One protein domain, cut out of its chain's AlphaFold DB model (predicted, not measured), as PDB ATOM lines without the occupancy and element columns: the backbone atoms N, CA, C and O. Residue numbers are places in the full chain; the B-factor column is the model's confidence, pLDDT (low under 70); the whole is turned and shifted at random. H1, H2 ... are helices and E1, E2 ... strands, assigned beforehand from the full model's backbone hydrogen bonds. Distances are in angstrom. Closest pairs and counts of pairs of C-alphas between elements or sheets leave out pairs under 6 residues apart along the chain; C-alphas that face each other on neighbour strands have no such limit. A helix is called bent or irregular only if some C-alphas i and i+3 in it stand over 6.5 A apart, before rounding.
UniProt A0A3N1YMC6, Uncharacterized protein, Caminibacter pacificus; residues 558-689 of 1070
ATOM      1  N   TYR A 558      13.623  29.956 -25.331       80.56
ATOM      2  CA  TYR A 558      12.985  28.706 -25.729       80.56
ATOM      3  C   TYR A 558      13.562  28.247 -27.071       80.56
ATOM      4  O   TYR A 558      13.825  29.089 -27.921       80.56
ATOM      5  N   LYS A 559      13.748  26.944 -27.304       86.62
ATOM      6  CA  LYS A 559      14.140  26.407 -28.617       86.62
ATOM      7  C   LYS A 559      12.955  25.705 -29.270       86.62
ATOM      8  O   LYS A 559      12.421  24.742 -28.723       86.62
ATOM      9  N   LEU A 560      12.539  26.175 -30.446       86.44
ATOM     10  CA  LEU A 560      11.330  25.672 -31.093       86.44
ATOM     11  C   LEU A 560      11.504  24.219 -31.548       86.44
ATOM     12  O   LEU A 560      12.326  23.928 -32.417       86.44
ATOM     13  N   GLY A 561      10.694  23.329 -30.982       83.50
ATOM     14  CA  GLY A 561      10.782  21.880 -31.185       83.50
ATOM     15  C   GLY A 561      11.039  21.104 -29.894       83.50
ATOM     16  O   GLY A 561      10.608  19.958 -29.791       83.50
ATOM     17  N   ASP A 562      11.645  21.744 -28.892       86.00
ATOM     18  CA  ASP A 562      11.698  21.220 -27.526       86.00
ATOM     19  C   ASP A 562      10.404  21.578 -26.770       86.00
ATOM     20  O   ASP A 562       9.612  22.410 -27.224       86.00
ATOM     21  N   LYS A 563      10.163  20.979 -25.598       85.56
ATOM     22  CA  LYS A 563       9.077  21.417 -24.705       85.56
ATOM     23  C   LYS A 563       9.573  22.572 -23.838       85.56
ATOM     24  O   LYS A 563      10.613  22.456 -23.194       85.56
ATOM     25  N   TYR A 564       8.852  23.690 -23.839       82.81
ATOM     26  CA  TYR A 564       9.172  24.831 -22.994       82.81
ATOM     27  C   TYR A 564       8.704  24.560 -21.560       82.81
ATOM     28  O   TYR A 564       7.509  24.404 -21.316       82.81
ATOM     29  N   GLU A 565       9.651  24.523 -20.624       80.25
ATOM     30  CA  GLU A 565       9.435  24.296 -19.190       80.25
ATOM     31  C   GLU A 565      10.293  25.288 -18.382       80.25
ATOM     32  O   GLU A 565      11.266  25.842 -18.898       80.25
ATOM     33  N   GLY A 566       9.945  25.534 -17.118       72.81
ATOM     34  CA  GLY A 566      10.664  26.478 -16.261       72.81
ATOM     35  C   GLY A 566      10.408  26.247 -14.775       72.81
ATOM     36  O   GLY A 566       9.696  25.319 -14.391       72.81
ATOM     37  N   GLU A 567      10.989  27.093 -13.922       72.44
ATOM     38  CA  GLU A 567      10.656  27.085 -12.495       72.44
ATOM     39  C   GLU A 567       9.187  27.481 -12.301       72.44
ATOM     40  O   GLU A 567       8.693  28.426 -12.923       72.44
ATOM     41  N   LYS A 568       8.487  26.739 -11.439       76.81
ATOM     42  CA  LYS A 568       7.068  26.960 -11.193       76.81
ATOM     43  C   LYS A 568       6.837  28.106 -10.222       76.81
ATOM     44  O   LYS A 568       7.141  28.005  -9.036       76.81
ATOM     45  N   ASP A 569       6.205  29.162 -10.719       66.00
ATOM     46  CA  ASP A 569       5.662  30.223  -9.881       66.00
ATOM     47  C   ASP A 569       4.475  29.684  -9.061       66.00
ATOM     48  O   ASP A 569       3.574  29.025  -9.591       66.00
ATOM     49  N   LEU A 570       4.428  30.022  -7.769       71.06
ATOM     50  CA  LEU A 570       3.215  29.851  -6.971       71.06
ATOM     51  C   LEU A 570       2.225  30.967  -7.315       71.06
ATOM     52  O   LEU A 570       2.516  32.152  -7.141       71.06
ATOM     53  N   VAL A 571       1.040  30.585  -7.788       67.25
ATOM     54  CA  VAL A 571       0.012  31.522  -8.262       67.25
ATOM     55  C   VAL A 571      -1.330  31.264  -7.593       67.25
ATOM     56  O   VAL A 571      -1.646  30.156  -7.175       67.25
ATOM     57  N   THR A 572      -2.167  32.293  -7.508       63.12
ATOM     58  CA  THR A 572      -3.465  32.219  -6.821       63.12
ATOM     59  C   THR A 572      -4.563  31.501  -7.607       63.12
ATOM     60  O   THR A 572      -5.565  31.097  -7.018       63.12
ATOM     61  N   ASN A 573      -4.404  31.391  -8.929       66.44
ATOM     62  CA  ASN A 573      -5.399  30.912  -9.886       66.44
ATOM     63  C   ASN A 573      -4.681  30.558 -11.204       66.44
ATOM     64  O   ASN A 573      -3.826  31.315 -11.647       66.44
ATOM     65  N   LYS A 574      -5.030  29.464 -11.890       62.03
ATOM     66  CA  LYS A 574      -4.421  29.114 -13.198       62.03
ATOM     67  C   LYS A 574      -4.959  29.931 -14.390       62.03
ATOM     68  O   LYS A 574      -4.413  29.891 -15.491       62.03
ATOM     69  N   ASN A 575      -6.011  30.725 -14.195       59.09
ATOM     70  CA  ASN A 575      -6.583  31.617 -15.211       59.09
ATOM     71  C   ASN A 575      -6.092  33.072 -15.071       59.09
ATOM     72  O   ASN A 575      -6.900  33.995 -15.014       59.09
ATOM     73  N   LEU A 576      -4.772  33.294 -15.065       53.47
ATOM     74  CA  LEU A 576      -4.155  34.604 -14.773       53.47
ATOM     75  C   LEU A 576      -4.343  35.722 -15.830       53.47
ATOM     76  O   LEU A 576      -3.679  36.756 -15.764       53.47
ATOM     77  N   GLY A 577      -5.228  35.560 -16.817       53.53
ATOM     78  CA  GLY A 577      -5.474  36.575 -17.853       53.53
ATOM     79  C   GLY A 577      -4.188  37.037 -18.555       53.53
ATOM     80  O   GLY A 577      -3.455  36.208 -19.090       53.53
ATOM     81  N   MET A 578      -3.904  38.344 -18.518       47.22
ATOM     82  CA  MET A 578      -2.719  38.946 -19.148       47.22
ATOM     83  C   MET A 578      -1.390  38.483 -18.536       47.22
ATOM     84  O   MET A 578      -0.384  38.506 -19.234       47.22
ATOM     85  N   MET A 579      -1.346  37.989 -17.287       52.09
ATOM     86  CA  MET A 579      -0.081  37.460 -16.753       52.09
ATOM     87  C   MET A 579       0.379  36.196 -17.488       52.09
ATOM     88  O   MET A 579       1.520  35.800 -17.303       52.09
ATOM     89  N   LYS A 580      -0.452  35.558 -18.330       58.34
ATOM     90  CA  LYS A 580       0.018  34.467 -19.199       58.34
ATOM     91  C   LYS A 580       1.167  34.915 -20.111       58.34
ATOM     92  O   LYS A 580       2.070  34.118 -20.331       58.34
ATOM     93  N   LEU A 581       1.190  36.192 -20.512       57.78
ATOM     94  CA  LEU A 581       2.286  36.797 -21.276       57.78
ATOM     95  C   LEU A 581       3.635  36.734 -20.538       57.78
ATOM     96  O   LEU A 581       4.658  36.527 -21.171       57.78
ATOM     97  N   TYR A 582       3.651  36.818 -19.201       61.50
ATOM     98  CA  TYR A 582       4.880  36.695 -18.395       61.50
ATOM     99  C   TYR A 582       5.523  35.296 -18.473       61.50
ATOM    100  O   TYR A 582       6.692  35.122 -18.134       61.50
ATOM    101  N   TYR A 583       4.761  34.291 -18.913       69.38
ATOM    102  CA  TYR A 583       5.228  32.916 -19.098       69.38
ATOM    103  C   TYR A 583       5.455  32.562 -20.567       69.38
ATOM    104  O   TYR A 583       5.773  31.416 -20.873       69.38
ATOM    105  N   TYR A 584       5.291  33.520 -21.476       73.94
ATOM    106  CA  TYR A 584       5.622  33.342 -22.880       73.94
ATOM    107  C   TYR A 584       7.119  33.629 -23.080       73.94
ATOM    108  O   TYR A 584       7.624  34.599 -22.518       73.94
ATOM    109  N   PRO A 585       7.859  32.790 -23.826       70.88
ATOM    110  CA  PRO A 585       9.259  33.053 -24.118       70.88
ATOM    111  C   PRO A 585       9.388  34.275 -25.029       70.88
ATOM    112  O   PRO A 585       8.843  34.298 -26.136       70.88
ATOM    113  N   ASP A 586      10.137  35.279 -24.573       68.19
ATOM    114  CA  ASP A 586      10.377  36.512 -25.332       68.19
ATOM    115  C   ASP A 586      11.249  36.258 -26.574       68.19
ATOM    116  O   ASP A 586      11.191  37.004 -27.553       68.19
ATOM    117  N   VAL A 587      12.077  35.205 -26.527       75.69
ATOM    118  CA  VAL A 587      13.024  34.819 -27.579       75.69
ATOM    119  C   VAL A 587      12.938  33.317 -27.827       75.69
ATOM    120  O   VAL A 587      13.267  32.507 -26.960       75.69
ATOM    121  N   ILE A 588      12.568  32.958 -29.053       85.12
ATOM    122  CA  ILE A 588      12.471  31.581 -29.526       85.12
ATOM    123  C   ILE A 588      13.595  31.317 -30.537       85.12
ATOM    124  O   ILE A 588      13.645  31.950 -31.587       85.12
ATOM    125  N   ASP A 589      14.504  30.392 -30.238       84.00
ATOM    126  CA  ASP A 589      15.541  29.910 -31.152       84.00
ATOM    127  C   ASP A 589      14.910  29.049 -32.257       84.00
ATOM    128  O   ASP A 589      14.156  28.106 -31.992       84.00
ATOM    129  N   ILE A 590      15.213  29.420 -33.501       90.12
ATOM    130  CA  ILE A 590      14.803  28.745 -34.733       90.12
ATOM    131  C   ILE A 590      15.991  28.538 -35.684       90.12
ATOM    132  O   ILE A 590      15.797  28.403 -36.887       90.12
ATOM    133  N   SER A 591      17.225  28.551 -35.180       81.94
ATOM    134  CA  SER A 591      18.452  28.427 -35.983       81.94
ATOM    135  C   SER A 591      18.542  27.097 -36.745       81.94
ATOM    136  O   SER A 591      19.034  27.054 -37.877       81.94
ATOM    137  N   GLU A 592      18.000  26.018 -36.177       88.75
ATOM    138  CA  GLU A 592      17.967  24.691 -36.791       88.75
ATOM    139  C   GLU A 592      16.867  24.547 -37.854       88.75
ATOM    140  O   GLU A 592      15.735  25.001 -37.692       88.75
ATOM    141  N   GLN A 593      17.174  23.824 -38.936       87.12
ATOM    142  CA  GLN A 593      16.247  23.603 -40.055       87.12
ATOM    143  C   GLN A 593      14.904  22.992 -39.614       87.12
ATOM    144  O   GLN A 593      13.857  23.408 -40.103       87.12
ATOM    145  N   TYR A 594      14.922  22.063 -38.651       89.62
ATOM    146  CA  TYR A 594      13.707  21.474 -38.079       89.62
ATOM    147  C   TYR A 594      12.793  22.536 -37.446       89.62
ATOM    148  O   TYR A 594      11.594  22.570 -37.718       89.62
ATOM    149  N   SER A 595      13.371  23.451 -36.664       89.44
ATOM    150  CA  SER A 595      12.667  24.575 -36.046       89.44
ATOM    151  C   SER A 595      12.100  25.542 -37.093       89.44
ATOM    152  O   SER A 595      10.973  26.013 -36.938       89.44
ATOM    153  N   LYS A 596      12.826  25.793 -38.193       90.75
ATOM    154  CA  LYS A 596      12.357  26.618 -39.327       90.75
ATOM    155  C   LYS A 596      11.144  25.993 -40.021       90.75
ATOM    156  O   LYS A 596      10.152  26.683 -40.257       90.75
ATOM    157  N   ASP A 597      11.193  24.690 -40.298       88.81
ATOM    158  CA  ASP A 597      10.092  23.955 -40.933       88.81
ATOM    159  C   ASP A 597       8.859  23.852 -40.013       88.81
ATOM    160  O   ASP A 597       7.719  23.968 -40.472       88.81
ATOM    161  N   LEU A 598       9.076  23.709 -38.703       90.69
ATOM    162  CA  LEU A 598       8.023  23.716 -37.688       90.69
ATOM    163  C   LEU A 598       7.370  25.101 -37.537       90.69
ATOM    164  O   LEU A 598       6.142  25.189 -37.513       90.69
ATOM    165  N   LEU A 599       8.154  26.187 -37.520       90.38
ATOM    166  CA  LEU A 599       7.617  27.554 -37.514       90.38
ATOM    167  C   LEU A 599       6.793  27.838 -38.774       90.38
ATOM    168  O   LEU A 599       5.690  28.380 -38.679       90.38
ATOM    169  N   PHE A 600       7.292  27.426 -39.944       89.31
ATOM    170  CA  PHE A 600       6.558  27.528 -41.205       89.31
ATOM    171  C   PHE A 600       5.188  26.839 -41.114       89.31
ATOM    172  O   PHE A 600       4.171  27.429 -41.481       89.31
ATOM    173  N   LYS A 601       5.152  25.610 -40.578       88.56
ATOM    174  CA  LYS A 601       3.919  24.830 -40.397       88.56
ATOM    175  C   LYS A 601       2.934  25.515 -39.446       88.56
ATOM    176  O   LYS A 601       1.768  25.653 -39.800       88.56
ATOM    177  N   ILE A 602       3.404  25.994 -38.291       89.00
ATOM    178  CA  ILE A 602       2.574  26.697 -37.300       89.00
ATOM    179  C   ILE A 602       1.942  27.959 -37.904       89.00
ATOM    180  O   ILE A 602       0.731  28.147 -37.801       89.00
ATOM    181  N   VAL A 603       2.731  28.811 -38.567       86.00
ATOM    182  CA  VAL A 603       2.226  30.059 -39.172       86.00
ATOM    183  C   VAL A 603       1.221  29.769 -40.289       86.00
ATOM    184  O   VAL A 603       0.191  30.441 -40.370       86.00
ATOM    185  N   LYS A 604       1.470  28.740 -41.109       85.56
ATOM    186  CA  LYS A 604       0.535  28.304 -42.151       85.56
ATOM    187  C   LYS A 604      -0.798  27.824 -41.568       85.56
ATOM    188  O   LYS A 604      -1.844  28.269 -42.024       85.56
ATOM    189  N   GLU A 605      -0.772  26.987 -40.532       85.75
ATOM    190  CA  GLU A 605      -1.992  26.499 -39.871       85.75
ATOM    191  C   GLU A 605      -2.799  27.636 -39.219       85.75
ATOM    192  O   GLU A 605      -4.025  27.603 -39.241       85.75
ATOM    193  N   ILE A 606      -2.140  28.679 -38.697       84.19
ATOM    194  CA  ILE A 606      -2.812  29.888 -38.179       84.19
ATOM    195  C   ILE A 606      -3.477  30.691 -39.304       84.19
ATOM    196  O   ILE A 606      -4.571  31.222 -39.108       84.19
ATOM    197  N   ALA A 607      -2.843  30.796 -40.475       79.56
ATOM    198  CA  ALA A 607      -3.432  31.463 -41.635       79.56
ATOM    199  C   ALA A 607      -4.663  30.696 -42.156       79.56
ATOM    200  O   ALA A 607      -5.713  31.300 -42.381       79.56
ATOM    201  N   GLU A 608      -4.564  29.367 -42.260       81.81
ATOM    202  CA  GLU A 608      -5.659  28.481 -42.674       81.81
ATOM    203  C   GLU A 608      -6.844  28.521 -41.688       81.81
ATOM    204  O   GLU A 608      -7.984  28.715 -42.120       81.81
ATOM    205  N   ASP A 609      -6.594  28.446 -40.372       82.38
ATOM    206  CA  ASP A 609      -7.623  28.589 -39.322       82.38
ATOM    207  C   ASP A 609      -8.337  29.957 -39.406       82.38
ATOM    208  O   ASP A 609      -9.560  30.047 -39.245       82.38
ATOM    209  N   ASN A 610      -7.593  31.022 -39.731       77.81
ATOM    210  CA  ASN A 610      -8.119  32.374 -39.956       77.81
ATOM    211  C   ASN A 610      -8.722  32.594 -41.363       77.81
ATOM    212  O   ASN A 610      -9.137  33.707 -41.687       77.81
ATOM    213  N   LYS A 611      -8.838  31.538 -42.186       81.62
ATOM    214  CA  LYS A 611      -9.397  31.555 -43.556       81.62
ATOM    215  C   LYS A 611      -8.633  32.450 -44.541       81.62
ATOM    216  O   LYS A 611      -9.214  32.947 -45.508       81.62
ATOM    217  N   VAL A 612      -7.338  32.640 -44.312       76.31
ATOM    218  CA  VAL A 612      -6.421  33.329 -45.224       76.31
ATOM    219  C   VAL A 612      -5.772  32.288 -46.136       76.31
ATOM    220  O   VAL A 612      -5.066  31.395 -45.674       76.31
ATOM    221  N   ASN A 613      -5.999  32.401 -47.445       71.19
ATOM    222  CA  ASN A 613      -5.347  31.538 -48.431       71.19
ATOM    223  C   ASN A 613      -3.906  32.010 -48.658       71.19
ATOM    224  O   ASN A 613      -3.704  33.032 -49.307       71.19
ATOM    225  N   VAL A 614      -2.922  31.246 -48.177       68.88
ATOM    226  CA  VAL A 614      -1.502  31.471 -48.493       68.88
ATOM    227  C   VAL A 614      -1.214  30.969 -49.910       68.88
ATOM    228  O   VAL A 614      -1.489  29.813 -50.237       68.88
ATOM    229  N   THR A 615      -0.674  31.830 -50.770       67.44
ATOM    230  CA  THR A 615      -0.281  31.471 -52.139       67.44
ATOM    231  C   THR A 615       1.083  30.772 -52.182       67.44
ATOM    232  O   THR A 615       1.892  30.862 -51.259       67.44
ATOM    233  N   ILE A 616       1.368  30.070 -53.285       71.50
ATOM    234  CA  ILE A 616       2.645  29.358 -53.477       71.50
ATOM    235  C   ILE A 616       3.837  30.331 -53.458       71.50
ATOM    236  O   ILE A 616       4.892  29.995 -52.920       71.50
ATOM    237  N   ASP A 617       3.673  31.536 -54.007       60.84
ATOM    238  CA  ASP A 617       4.737  32.541 -54.041       60.84
ATOM    239  C   ASP A 617       5.027  33.100 -52.638       60.84
ATOM    240  O   ASP A 617       6.193  33.169 -52.242       60.84
ATOM    241  N   GLU A 618       3.987  33.371 -51.838       66.94
ATOM    242  CA  GLU A 618       4.119  33.754 -50.421       66.94
ATOM    243  C   GLU A 618       4.769  32.638 -49.582       66.94
ATOM    244  O   GLU A 618       5.629  32.918 -48.746       66.94
ATOM    245  N   GLU A 619       4.446  31.358 -49.829       72.38
ATOM    246  CA  GLU A 619       5.145  30.243 -49.173       72.38
ATOM    247  C   GLU A 619       6.650  30.230 -49.490       72.38
ATOM    248  O   GLU A 619       7.474  29.966 -48.608       72.38
ATOM    249  N   ILE A 620       7.015  30.461 -50.755       68.94
ATOM    250  CA  ILE A 620       8.409  30.462 -51.218       68.94
ATOM    251  C   ILE A 620       9.167  31.655 -50.630       68.94
ATOM    252  O   ILE A 620      10.323  31.506 -50.221       68.94
ATOM    253  N   GLU A 621       8.545  32.831 -50.579       69.50
ATOM    254  CA  GLU A 621       9.123  34.027 -49.972       69.50
ATOM    255  C   GLU A 621       9.325  33.849 -48.464       69.50
ATOM    256  O   GLU A 621      10.433  34.062 -47.960       69.50
ATOM    257  N   PHE A 622       8.319  33.335 -47.752       75.88
ATOM    258  CA  PHE A 622       8.416  33.092 -46.316       75.88
ATOM    259  C   PHE A 622       9.491  32.045 -45.971       75.88
ATOM    260  O   PHE A 622      10.298  32.260 -45.065       75.88
ATOM    261  N   LYS A 623       9.614  30.966 -46.761       77.31
ATOM    262  CA  LYS A 623      10.722  29.997 -46.636       77.31
ATOM    263  C   LYS A 623      12.095  30.651 -46.843       77.31
ATOM    264  O   LYS A 623      13.016  30.372 -46.078       77.31
ATOM    265  N   LYS A 624      12.253  31.548 -47.826       73.62
ATOM    266  CA  LYS A 624      13.515  32.289 -48.055       73.62
ATOM    267  C   LYS A 624      13.866  33.242 -46.908       73.62
ATOM    268  O   LYS A 624      15.052  33.446 -46.650       73.62
ATOM    269  N   LEU A 625      12.870  33.823 -46.238       76.50
ATOM    270  CA  LEU A 625      13.067  34.656 -45.047       76.50
ATOM    271  C   LEU A 625      13.502  33.807 -43.845       76.50
ATOM    272  O   LEU A 625      14.521  34.115 -43.230       76.50
ATOM    273  N   LEU A 626      12.814  32.692 -43.577       81.69
ATOM    274  CA  LEU A 626      13.162  31.756 -42.499       81.69
ATOM    275  C   LEU A 626      14.587  31.201 -42.623       81.69
ATOM    276  O   LEU A 626      15.277  31.066 -41.618       81.69
ATOM    277  N   GLN A 627      15.081  30.948 -43.841       81.62
ATOM    278  CA  GLN A 627      16.472  30.518 -44.043       81.62
ATOM    279  C   GLN A 627      17.507  31.514 -43.490       81.62
ATOM    280  O   GLN A 627      18.567  31.085 -43.038       81.62
ATOM    281  N   LYS A 628      17.199  32.817 -43.471       75.44
ATOM    282  CA  LYS A 628      18.076  33.875 -42.935       75.44
ATOM    283  C   LYS A 628      17.893  34.131 -41.434       75.44
ATOM    284  O   LYS A 628      18.746  34.785 -40.839       75.44
ATOM    285  N   ALA A 629      16.785  33.677 -40.853       80.69
ATOM    286  CA  ALA A 629      16.440  33.903 -39.455       80.69
ATOM    287  C   ALA A 629      17.032  32.817 -38.554       80.69
ATOM    288  O   ALA A 629      17.023  31.648 -38.923       80.69
ATOM    289  N   ASP A 630      17.470  33.195 -37.357       81.88
ATOM    290  CA  ASP A 630      17.921  32.256 -36.320       81.88
ATOM    291  C   ASP A 630      17.084  32.372 -35.040       81.88
ATOM    292  O   ASP A 630      17.114  31.472 -34.204       81.88
ATOM    293  N   LYS A 631      16.314  33.454 -34.872       84.25
ATOM    294  CA  LYS A 631      15.431  33.661 -33.719       84.25
ATOM    295  C   LYS A 631      14.086  34.239 -34.154       84.25
ATOM    296  O   LYS A 631      13.972  34.892 -35.190       84.25
ATOM    297  N   LEU A 632      13.072  34.027 -33.329       82.81
ATOM    298  CA  LEU A 632      11.800  34.730 -33.355       82.81
ATOM    299  C   LEU A 632      11.656  35.473 -32.025       82.81
ATOM    300  O   LEU A 632      11.697  34.857 -30.964       82.81
ATOM    301  N   VAL A 633      11.529  36.796 -32.082       76.81
ATOM    302  CA  VAL A 633      11.543  37.676 -30.909       76.81
ATOM    303  C   VAL A 633      10.197  38.374 -30.767       76.81
ATOM    304  O   VAL A 633       9.616  38.840 -31.747       76.81
ATOM    305  N   PHE A 634       9.695  38.443 -29.541       71.50
ATOM    306  CA  PHE A 634       8.500  39.194 -29.180       71.50
ATOM    307  C   PHE A 634       8.834  40.689 -29.060       71.50
ATOM    308  O   PHE A 634       9.709  41.070 -28.282       71.50
ATOM    309  N   LYS A 635       8.161  41.551 -29.830       67.69
ATOM    310  CA  LYS A 635       8.381  43.008 -29.812       67.69
ATOM    311  C   LYS A 635       7.070  43.785 -29.737       67.69
ATOM    312  O   LYS A 635       6.036  43.355 -30.242       67.69
ATOM    313  N   ASN A 636       7.128  44.985 -29.164       58.72
ATOM    314  CA  ASN A 636       6.073  45.979 -29.347       58.72
ATOM    315  C   ASN A 636       6.171  46.572 -30.760       58.72
ATOM    316  O   ASN A 636       7.264  46.878 -31.226       58.72
ATOM    317  N   GLU A 637       5.037  46.800 -31.422       50.88
ATOM    318  CA  GLU A 637       4.984  47.326 -32.797       50.88
ATOM    319  C   GLU A 637       5.693  48.687 -32.969       50.88
ATOM    320  O   GLU A 637       6.279  48.949 -34.014       50.88
ATOM    321  N   LYS A 638       5.755  49.508 -31.910       45.25
ATOM    322  CA  LYS A 638       6.513  50.779 -31.862       45.25
ATOM    323  C   LYS A 638       8.042  50.624 -31.917       45.25
ATOM    324  O   LYS A 638       8.735  51.623 -32.062       45.25
ATOM    325  N   SER A 639       8.557  49.408 -31.748       42.12
ATOM    326  CA  SER A 639       9.990  49.083 -31.764       42.12
ATOM    327  C   SER A 639      10.474  48.571 -33.127       42.12
ATOM    328  O   SER A 639      11.611  48.116 -33.227       42.12
ATOM    329  N   ILE A 640       9.608  48.565 -34.145       41.94
ATOM    330  CA  ILE A 640       9.912  48.059 -35.487       41.94
ATOM    331  C   ILE A 640      10.237  49.239 -36.399       41.94
ATOM    332  O   ILE A 640       9.523  50.238 -36.417       41.94
ATOM    333  N   SER A 641      11.319  49.116 -37.163       37.50
ATOM    334  CA  SER A 641      11.904  50.168 -37.998       37.50
ATOM    335  C   SER A 641      11.149  50.415 -39.317       37.50
ATOM    336  O   SER A 641      11.725  50.310 -40.397       37.50
ATOM    337  N   LEU A 642       9.861  50.773 -39.243       32.78
ATOM    338  CA  LEU A 642       9.084  51.282 -40.384       32.78
ATOM    339  C   LEU A 642       8.212  52.494 -40.005       32.78
ATOM    340  O   LEU A 642       7.943  52.749 -38.836       32.78
ATOM    341  N   GLU A 643       7.859  53.267 -41.034       31.95
ATOM    342  CA  GLU A 643       7.443  54.677 -40.984       31.95
ATOM    343  C   GLU A 643       6.124  54.984 -40.238       31.95
ATOM    344  O   GLU A 643       5.349  54.106 -39.863       31.95
ATOM    345  N   GLU A 644       5.890  56.285 -40.027       38.53
ATOM    346  CA  GLU A 644       4.831  56.895 -39.213       38.53
ATOM    347  C   GLU A 644       3.438  56.235 -39.336       38.53
ATOM    348  O   GLU A 644       2.752  56.345 -40.352       38.53
ATOM    349  N   GLY A 645       2.964  55.624 -38.242       27.27
ATOM    350  CA  GLY A 645       1.653  54.973 -38.165       27.27
ATOM    351  C   GLY A 645       1.027  55.038 -36.767       27.27
ATOM    352  O   GLY A 645       1.670  54.759 -35.759       27.27
ATOM    353  N   ILE A 646      -0.246  55.436 -36.710       27.50
ATOM    354  CA  ILE A 646      -1.040  55.733 -35.502       27.50
ATOM    355  C   ILE A 646      -0.932  54.656 -34.401       27.50
ATOM    356  O   ILE A 646      -1.174  53.473 -34.621       27.50
ATOM    357  N   SER A 647      -0.656  55.109 -33.172       26.81
ATOM    358  CA  SER A 647      -0.430  54.278 -31.981       26.81
ATOM    359  C   SER A 647      -1.619  53.392 -31.572       26.81
ATOM    360  O   SER A 647      -2.490  53.832 -30.816       26.81
ATOM    361  N   TYR A 648      -1.519  52.097 -31.866       30.02
ATOM    362  CA  TYR A 648      -2.051  51.027 -31.016       30.02
ATOM    363  C   TYR A 648      -0.886  50.146 -30.543       30.02
ATOM    364  O   TYR A 648       0.025  49.852 -31.310       30.02
ATOM    365  N   ASN A 649      -0.869  49.762 -29.262       40.25
ATOM    366  CA  ASN A 649       0.152  48.852 -28.736       40.25
ATOM    367  C   ASN A 649      -0.215  47.412 -29.130       40.25
ATOM    368  O   ASN A 649      -0.843  46.711 -28.338       40.25
ATOM    369  N   ASN A 650       0.145  46.985 -30.341       51.78
ATOM    370  CA  ASN A 650       0.101  45.571 -30.698       51.78
ATOM    371  C   ASN A 650       1.457  44.923 -30.389       51.78
ATOM    372  O   ASN A 650       2.515  45.432 -30.767       51.78
ATOM    373  N   GLU A 651       1.406  43.791 -29.705       59.75
ATOM    374  CA  GLU A 651       2.539  42.894 -29.496       59.75
ATOM    375  C   GLU A 651       2.654  41.980 -30.720       59.75
ATOM    376  O   GLU A 651       1.655  41.421 -31.180       59.75
ATOM    377  N   VAL A 652       3.851  41.863 -31.292       67.88
ATOM    378  CA  VAL A 652       4.064  41.197 -32.582       67.88
ATOM    379  C   VAL A 652       5.355  40.383 -32.566       67.88
ATOM    380  O   VAL A 652       6.350  40.760 -31.949       67.88
ATOM    381  N   TYR A 653       5.346  39.257 -33.274       74.81
ATOM    382  CA  TYR A 653       6.534  38.429 -33.442       74.81
ATOM    383  C   TYR A 653       7.368  38.898 -34.630       74.81
ATOM    384  O   TYR A 653       6.837  39.144 -35.714       74.81
ATOM    385  N   VAL A 654       8.682  38.991 -34.439       77.44
ATOM    386  CA  VAL A 654       9.638  39.430 -35.455       77.44
ATOM    387  C   VAL A 654      10.715  38.367 -35.626       77.44
ATOM    388  O   VAL A 654      11.364  37.961 -34.665       77.44
ATOM    389  N   LEU A 655      10.891  37.893 -36.858       81.31
ATOM    390  CA  LEU A 655      12.018  37.047 -37.238       81.31
ATOM    391  C   LEU A 655      13.290  37.878 -37.178       81.31
ATOM    392  O   LEU A 655      13.356  38.920 -37.832       81.31
ATOM    393  N   THR A 656      14.303  37.397 -36.464       73.31
ATOM    394  CA  THR A 656      15.625  38.018 -36.439       73.31
ATOM    395  C   THR A 656      16.716  37.047 -36.859       73.31
ATOM    396  O   THR A 656      16.610  35.834 -36.663       73.31
ATOM    397  N   ASP A 657      17.805  37.571 -37.411       71.88
ATOM    398  CA  ASP A 657      19.012  36.773 -37.631       71.88
ATOM    399  C   ASP A 657      19.762  36.485 -36.310       71.88
ATOM    400  O   ASP A 657      19.327  36.861 -35.213       71.88
ATOM    401  N   LYS A 658      20.917  35.818 -36.412       66.31
ATOM    402  CA  LYS A 658      21.746  35.416 -35.262       66.31
ATOM    403  C   LYS A 658      22.284  36.569 -34.414       66.31
ATOM    404  O   LYS A 658      22.679  36.347 -33.269       66.31
ATOM    405  N   PHE A 659      22.310  37.779 -34.967       56.28
ATOM    406  CA  PHE A 659      22.788  38.989 -34.305       56.28
ATOM    407  C   PHE A 659      21.641  39.837 -33.732       56.28
ATOM    408  O   PHE A 659      21.900  40.730 -32.928       56.28
ATOM    409  N   GLY A 660      20.388  39.536 -34.096       55.22
ATOM    410  CA  GLY A 660      19.197  40.266 -33.658       55.22
ATOM    411  C   GLY A 660      18.662  41.285 -34.669       55.22
ATOM    412  O   GLY A 660      17.853  42.123 -34.281       55.22
ATOM    413  N   PHE A 661      19.085  41.242 -35.942       61.78
ATOM    414  CA  PHE A 661      18.521  42.116 -36.982       61.78
ATOM    415  C   PHE A 661      17.133  41.655 -37.405       61.78
ATOM    416  O   PHE A 661      16.971  40.489 -37.759       61.78
ATOM    417  N   ASP A 662      16.173  42.575 -37.442       62.50
ATOM    418  CA  ASP A 662      14.798  42.302 -37.858       62.50
ATOM    419  C   ASP A 662      14.731  42.003 -39.363       62.50
ATOM    420  O   ASP A 662      15.138  42.806 -40.201       62.50
ATOM    421  N   LEU A 663      14.219  40.820 -39.705       67.69
ATOM    422  CA  LEU A 663      14.107  40.320 -41.078       67.69
ATOM    423  C   LEU A 663      12.680  40.426 -41.616       67.69
ATOM    424  O   LEU A 663      12.489  40.742 -42.788       67.69
ATOM    425  N   ALA A 664      11.689  40.112 -40.779       68.56
ATOM    426  CA  ALA A 664      10.270  40.204 -41.108       68.56
ATOM    427  C   ALA A 664       9.403  40.140 -39.844       68.56
ATOM    428  O   ALA A 664       9.667  39.353 -38.936       68.56
ATOM    429  N   LYS A 665       8.315  40.910 -39.821       77.19
ATOM    430  CA  LYS A 665       7.222  40.745 -38.854       77.19
ATOM    431  C   LYS A 665       6.341  39.564 -39.278       77.19
ATOM    432  O   LYS A 665       5.958  39.474 -40.442       77.19
ATOM    433  N   LEU A 666       5.976  38.690 -38.342       70.88
ATOM    434  CA  LEU A 666       4.947  37.677 -38.558       70.88
ATOM    435  C   LEU A 666       3.552  38.286 -38.381       70.88
ATOM    436  O   LEU A 666       3.254  38.907 -37.361       70.88
ATOM    437  N   SER A 667       2.664  38.032 -39.341       63.38
ATOM    438  CA  SER A 667       1.255  38.453 -39.303       63.38
ATOM    439  C   SER A 667       0.354  37.499 -38.494       63.38
ATOM    440  O   SER A 667      -0.823  37.350 -38.809       63.38
ATOM    441  N   CYS A 668       0.889  36.830 -37.468       67.62
ATOM    442  CA  CYS A 668       0.134  35.928 -36.588       67.62
ATOM    443  C   CYS A 668      -0.165  36.579 -35.229       67.62
ATOM    444  O   CYS A 668       0.692  37.248 -34.649       67.62
ATOM    445  N   ASN A 669      -1.361  36.340 -34.679       69.94
ATOM    446  CA  ASN A 669      -1.684  36.745 -33.311       69.94
ATOM    447  C   ASN A 669      -0.903  35.881 -32.305       69.94
ATOM    448  O   ASN A 669      -0.844  34.659 -32.442       69.94
ATOM    449  N   VAL A 670      -0.362  36.516 -31.264       71.88
ATOM    450  CA  VAL A 670       0.368  35.868 -30.162       71.88
ATOM    451  C   VAL A 670      -0.432  34.708 -29.553       71.88
ATOM    452  O   VAL A 670       0.107  33.625 -29.333       71.88
ATOM    453  N   ASN A 671      -1.738  34.892 -29.332       74.31
ATOM    454  CA  ASN A 671      -2.596  33.868 -28.728       74.31
ATOM    455  C   ASN A 671      -2.783  32.645 -29.636       74.31
ATOM    456  O   ASN A 671      -2.755  31.516 -29.147       74.31
ATOM    457  N   ASP A 672      -2.941  32.856 -30.946       81.38
ATOM    458  CA  ASP A 672      -3.084  31.765 -31.918       81.38
ATOM    459  C   ASP A 672      -1.777  30.971 -32.029       81.38
ATOM    460  O   ASP A 672      -1.794  29.740 -32.082       81.38
ATOM    461  N   PHE A 673      -0.637  31.666 -31.967       84.50
ATOM    462  CA  PHE A 673       0.686  31.053 -31.941       84.50
ATOM    463  C   PHE A 673       0.888  30.145 -30.718       84.50
ATOM    464  O   PHE A 673       1.245  28.977 -30.876       84.50
ATOM    465  N   PHE A 674       0.566  30.614 -29.506       79.62
ATOM    466  CA  PHE A 674       0.651  29.770 -28.306       79.62
ATOM    467  C   PHE A 674      -0.381  28.650 -28.265       79.62
ATOM    468  O   PHE A 674      -0.069  27.562 -27.783       79.62
ATOM    469  N   LYS A 675      -1.581  28.871 -28.809       84.38
ATOM    470  CA  LYS A 675      -2.578  27.811 -28.982       84.38
ATOM    471  C   LYS A 675      -2.027  26.691 -29.869       84.38
ATOM    472  O   LYS A 675      -2.165  25.528 -29.503       84.38
ATOM    473  N   LYS A 676      -1.327  27.020 -30.963       89.19
ATOM    474  CA  LYS A 676      -0.607  26.015 -31.762       89.19
ATOM    475  C   LYS A 676       0.526  25.358 -30.985       89.19
ATOM    476  O   LYS A 676       0.550  24.135 -30.937       89.19
ATOM    477  N   LEU A 677       1.408  26.097 -30.306       87.50
ATOM    478  CA  LEU A 677       2.457  25.475 -29.477       87.50
ATOM    479  C   LEU A 677       1.883  24.499 -28.430       87.50
ATOM    480  O   LEU A 677       2.480  23.453 -28.183       87.50
ATOM    481  N   GLN A 678       0.704  24.785 -27.874       86.88
ATOM    482  CA  GLN A 678      -0.009  23.872 -26.981       86.88
ATOM    483  C   GLN A 678      -0.613  22.659 -27.714       86.88
ATOM    484  O   GLN A 678      -0.491  21.540 -27.219       86.88
ATOM    485  N   GLU A 679      -1.198  22.836 -28.905       89.75
ATOM    486  CA  GLU A 679      -1.647  21.731 -29.777       89.75
ATOM    487  C   GLU A 679      -0.480  20.798 -30.178       89.75
ATOM    488  O   GLU A 679      -0.670  19.585 -30.271       89.75
ATOM    489  N   TYR A 680       0.738  21.332 -30.328       88.19
ATOM    490  CA  TYR A 680       1.975  20.568 -30.557       88.19
ATOM    491  C   TYR A 680       2.628  19.995 -29.280       88.19
ATOM    492  O   TYR A 680       3.653  19.323 -29.382       88.19
ATOM    493  N   ASN A 681       2.066  20.231 -28.085       87.62
ATOM    494  CA  ASN A 681       2.653  19.863 -26.783       87.62
ATOM    495  C   ASN A 681       4.069  20.448 -26.536       87.62
ATOM    496  O   ASN A 681       4.873  19.896 -25.786       87.62
ATOM    497  N   LEU A 682       4.362  21.588 -27.165       87.75
ATOM    498  CA  LEU A 682       5.606  22.353 -27.032       87.75
ATOM    499  C   LEU A 682       5.519  23.418 -25.932       87.75
ATOM    500  O   LEU A 682       6.538  23.890 -25.441       87.75
ATOM    501  N   PHE A 683       4.301  23.792 -25.538       85.75
ATOM    502  CA  PHE A 683       4.023  24.732 -24.458       85.75
ATOM    503  C   PHE A 683       2.821  24.252 -23.645       85.75
ATOM    504  O   PHE A 683       1.746  24.047 -24.208       85.75
ATOM    505  N   ASN A 684       2.948  24.147 -22.323       83.19
ATOM    506  CA  ASN A 684       1.783  24.070 -21.448       83.19
ATOM    507  C   ASN A 684       1.948  25.020 -20.260       83.19
ATOM    508  O   ASN A 684       2.945  25.011 -19.548       83.19
ATOM    509  N   PHE A 685       0.921  25.829 -20.021       73.69
ATOM    510  CA  PHE A 685       0.895  26.794 -18.927       73.69
ATOM    511  C   PHE A 685       1.035  26.128 -17.544       73.69
ATOM    512  O   PHE A 685       1.640  26.704 -16.643       73.69
ATOM    513  N   ASP A 686       0.533  24.897 -17.387       76.75
ATOM    514  CA  ASP A 686       0.649  24.119 -16.145       76.75
ATOM    515  C   ASP A 686       2.089  23.711 -15.781       76.75
ATOM    516  O   ASP A 686       2.337  23.334 -14.631       76.75
ATOM    517  N   ASP A 687       3.037  23.794 -16.723       80.00
ATOM    518  CA  ASP A 687       4.456  23.531 -16.464       80.00
ATOM    519  C   ASP A 687       5.147  24.707 -15.754       80.00
ATOM    520  O   ASP A 687       6.199  24.512 -15.156       80.00
ATOM    521  N   PHE A 688       4.541  25.900 -15.765       70.81
ATOM    522  CA  PHE A 688       5.113  27.137 -15.214       70.81
ATOM    523  C   PHE A 688       4.435  27.643 -13.946       70.81
ATOM    524  O   PHE A 688       4.958  28.551 -13.297       70.81
ATOM    525  N   VAL A 689       3.259  27.112 -13.607       71.69
ATOM    526  CA  VAL A 689       2.509  27.560 -12.435       71.69
ATOM    527  C   VAL A 689       1.951  26.397 -11.629       71.69
ATOM    528  O   VAL A 689       1.291  25.499 -12.163       71.69
TER     529      VAL A 689
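This is residues 558 to 689 of the 1070 residues of an uncharacterized protein of Caminibacter pacificus (UniProt A0A3N1YMC6). A small twisted sheet of four strands, E2 to E5, has three helices gathered at it: H2 and H3, a helical hairpin, and H4 meeting H2 at a steep angle. From this body the model reaches along its longest axis to strand E1, with H1 on the way, while a long loop, residues 637 to 650, swings wide between E3 and E4. The printed part has 132 residues, with elements in the order E1 H1 E2 H2 H3 E3 E4 E5 H4; the sheet's order is E2, E3, E4, E5, all antiparallel, and the class is mixed, helices and strands. It is compact, with a radius of gyration of the C-alphas of 15.3 A and spans of 47 by 36 by 34 A.

In the sheet, E2 is residues 587 to 589, 6.6 A long; E3 is 631 to 636, 16.1 A; E4 is 651 to 656, 15.6 A; and E5 is 662 to 665, 7.8 A. H2, residues 593 to 609, measures 24.4 A from C-alpha 593 at (16.247, 23.603, -40.055). H3 is 616 to 628, 19.2 A, and H4 is 670 to 679, 14.3 A, ending at C-alpha 679 at (-1.647, 21.731, -29.777). E1, residues 569 to 571, measures 6.0 A and begins at C-alpha 569 at (5.662, 30.223, -9.881). H1, residues 577 to 583, measures 11.4 A and is neither bent nor irregular, but only just: C-alphas 577 and 580 are 6.0 A apart.

E3, E4 and E5 form a meander, each strand the antiparallel neighbour of the one before; E3 and E4 are a hairpin, as are E4 and E5. N 588 and O 632 of E2 and E3 are 2.8 A apart, N 633 and O 654 of E3 and E4 2.8 A, and N 655 and O 664 of E4 and E5 2.8 A, each within hydrogen-bond range. Residues 558 to 559 pair with residues 588 to 589 of E2, parallel. H3 only grazes the sheet, with residues 622 to 628; its closest C-alphas to E5 are Leu 625 and Leu 663, 7.0 A apart. H2 only grazes it with residues 595 to 599, and H4 with residues 670 to 673. The hairpin H2 and H3 touch, with C-alphas of Lys 596 and Leu 626 closest at 6.1 A, opposite ways at 37 degrees, only just a steep tilt. H2 touches H4, with C-alphas of Ile 602 and Lys 676 closest at 6.4 A, opposite ways at a tilt of 69 degrees, steep but only just short of about perpendicular. H1 is not on the sheet and touches no helix, and E1, which pairs with no named strand, is apart from H1. Each O i to N i+4 pair is within hydrogen-bond range in H2 and H4; in H3 8 of 9 are, and in H1 0 of 3, with 4 of 4 O i to N i+3 pairs in range.

The two C-alphas farthest apart are those of Thr 572 and Asp 617, 47.9 A. The printed part has no cut, and the one long link is E3 to E4, 14 residues. Mean pLDDT of the printed part is 71.6; 49 residues are under 70, among them 571 to 583 and 635 to 652.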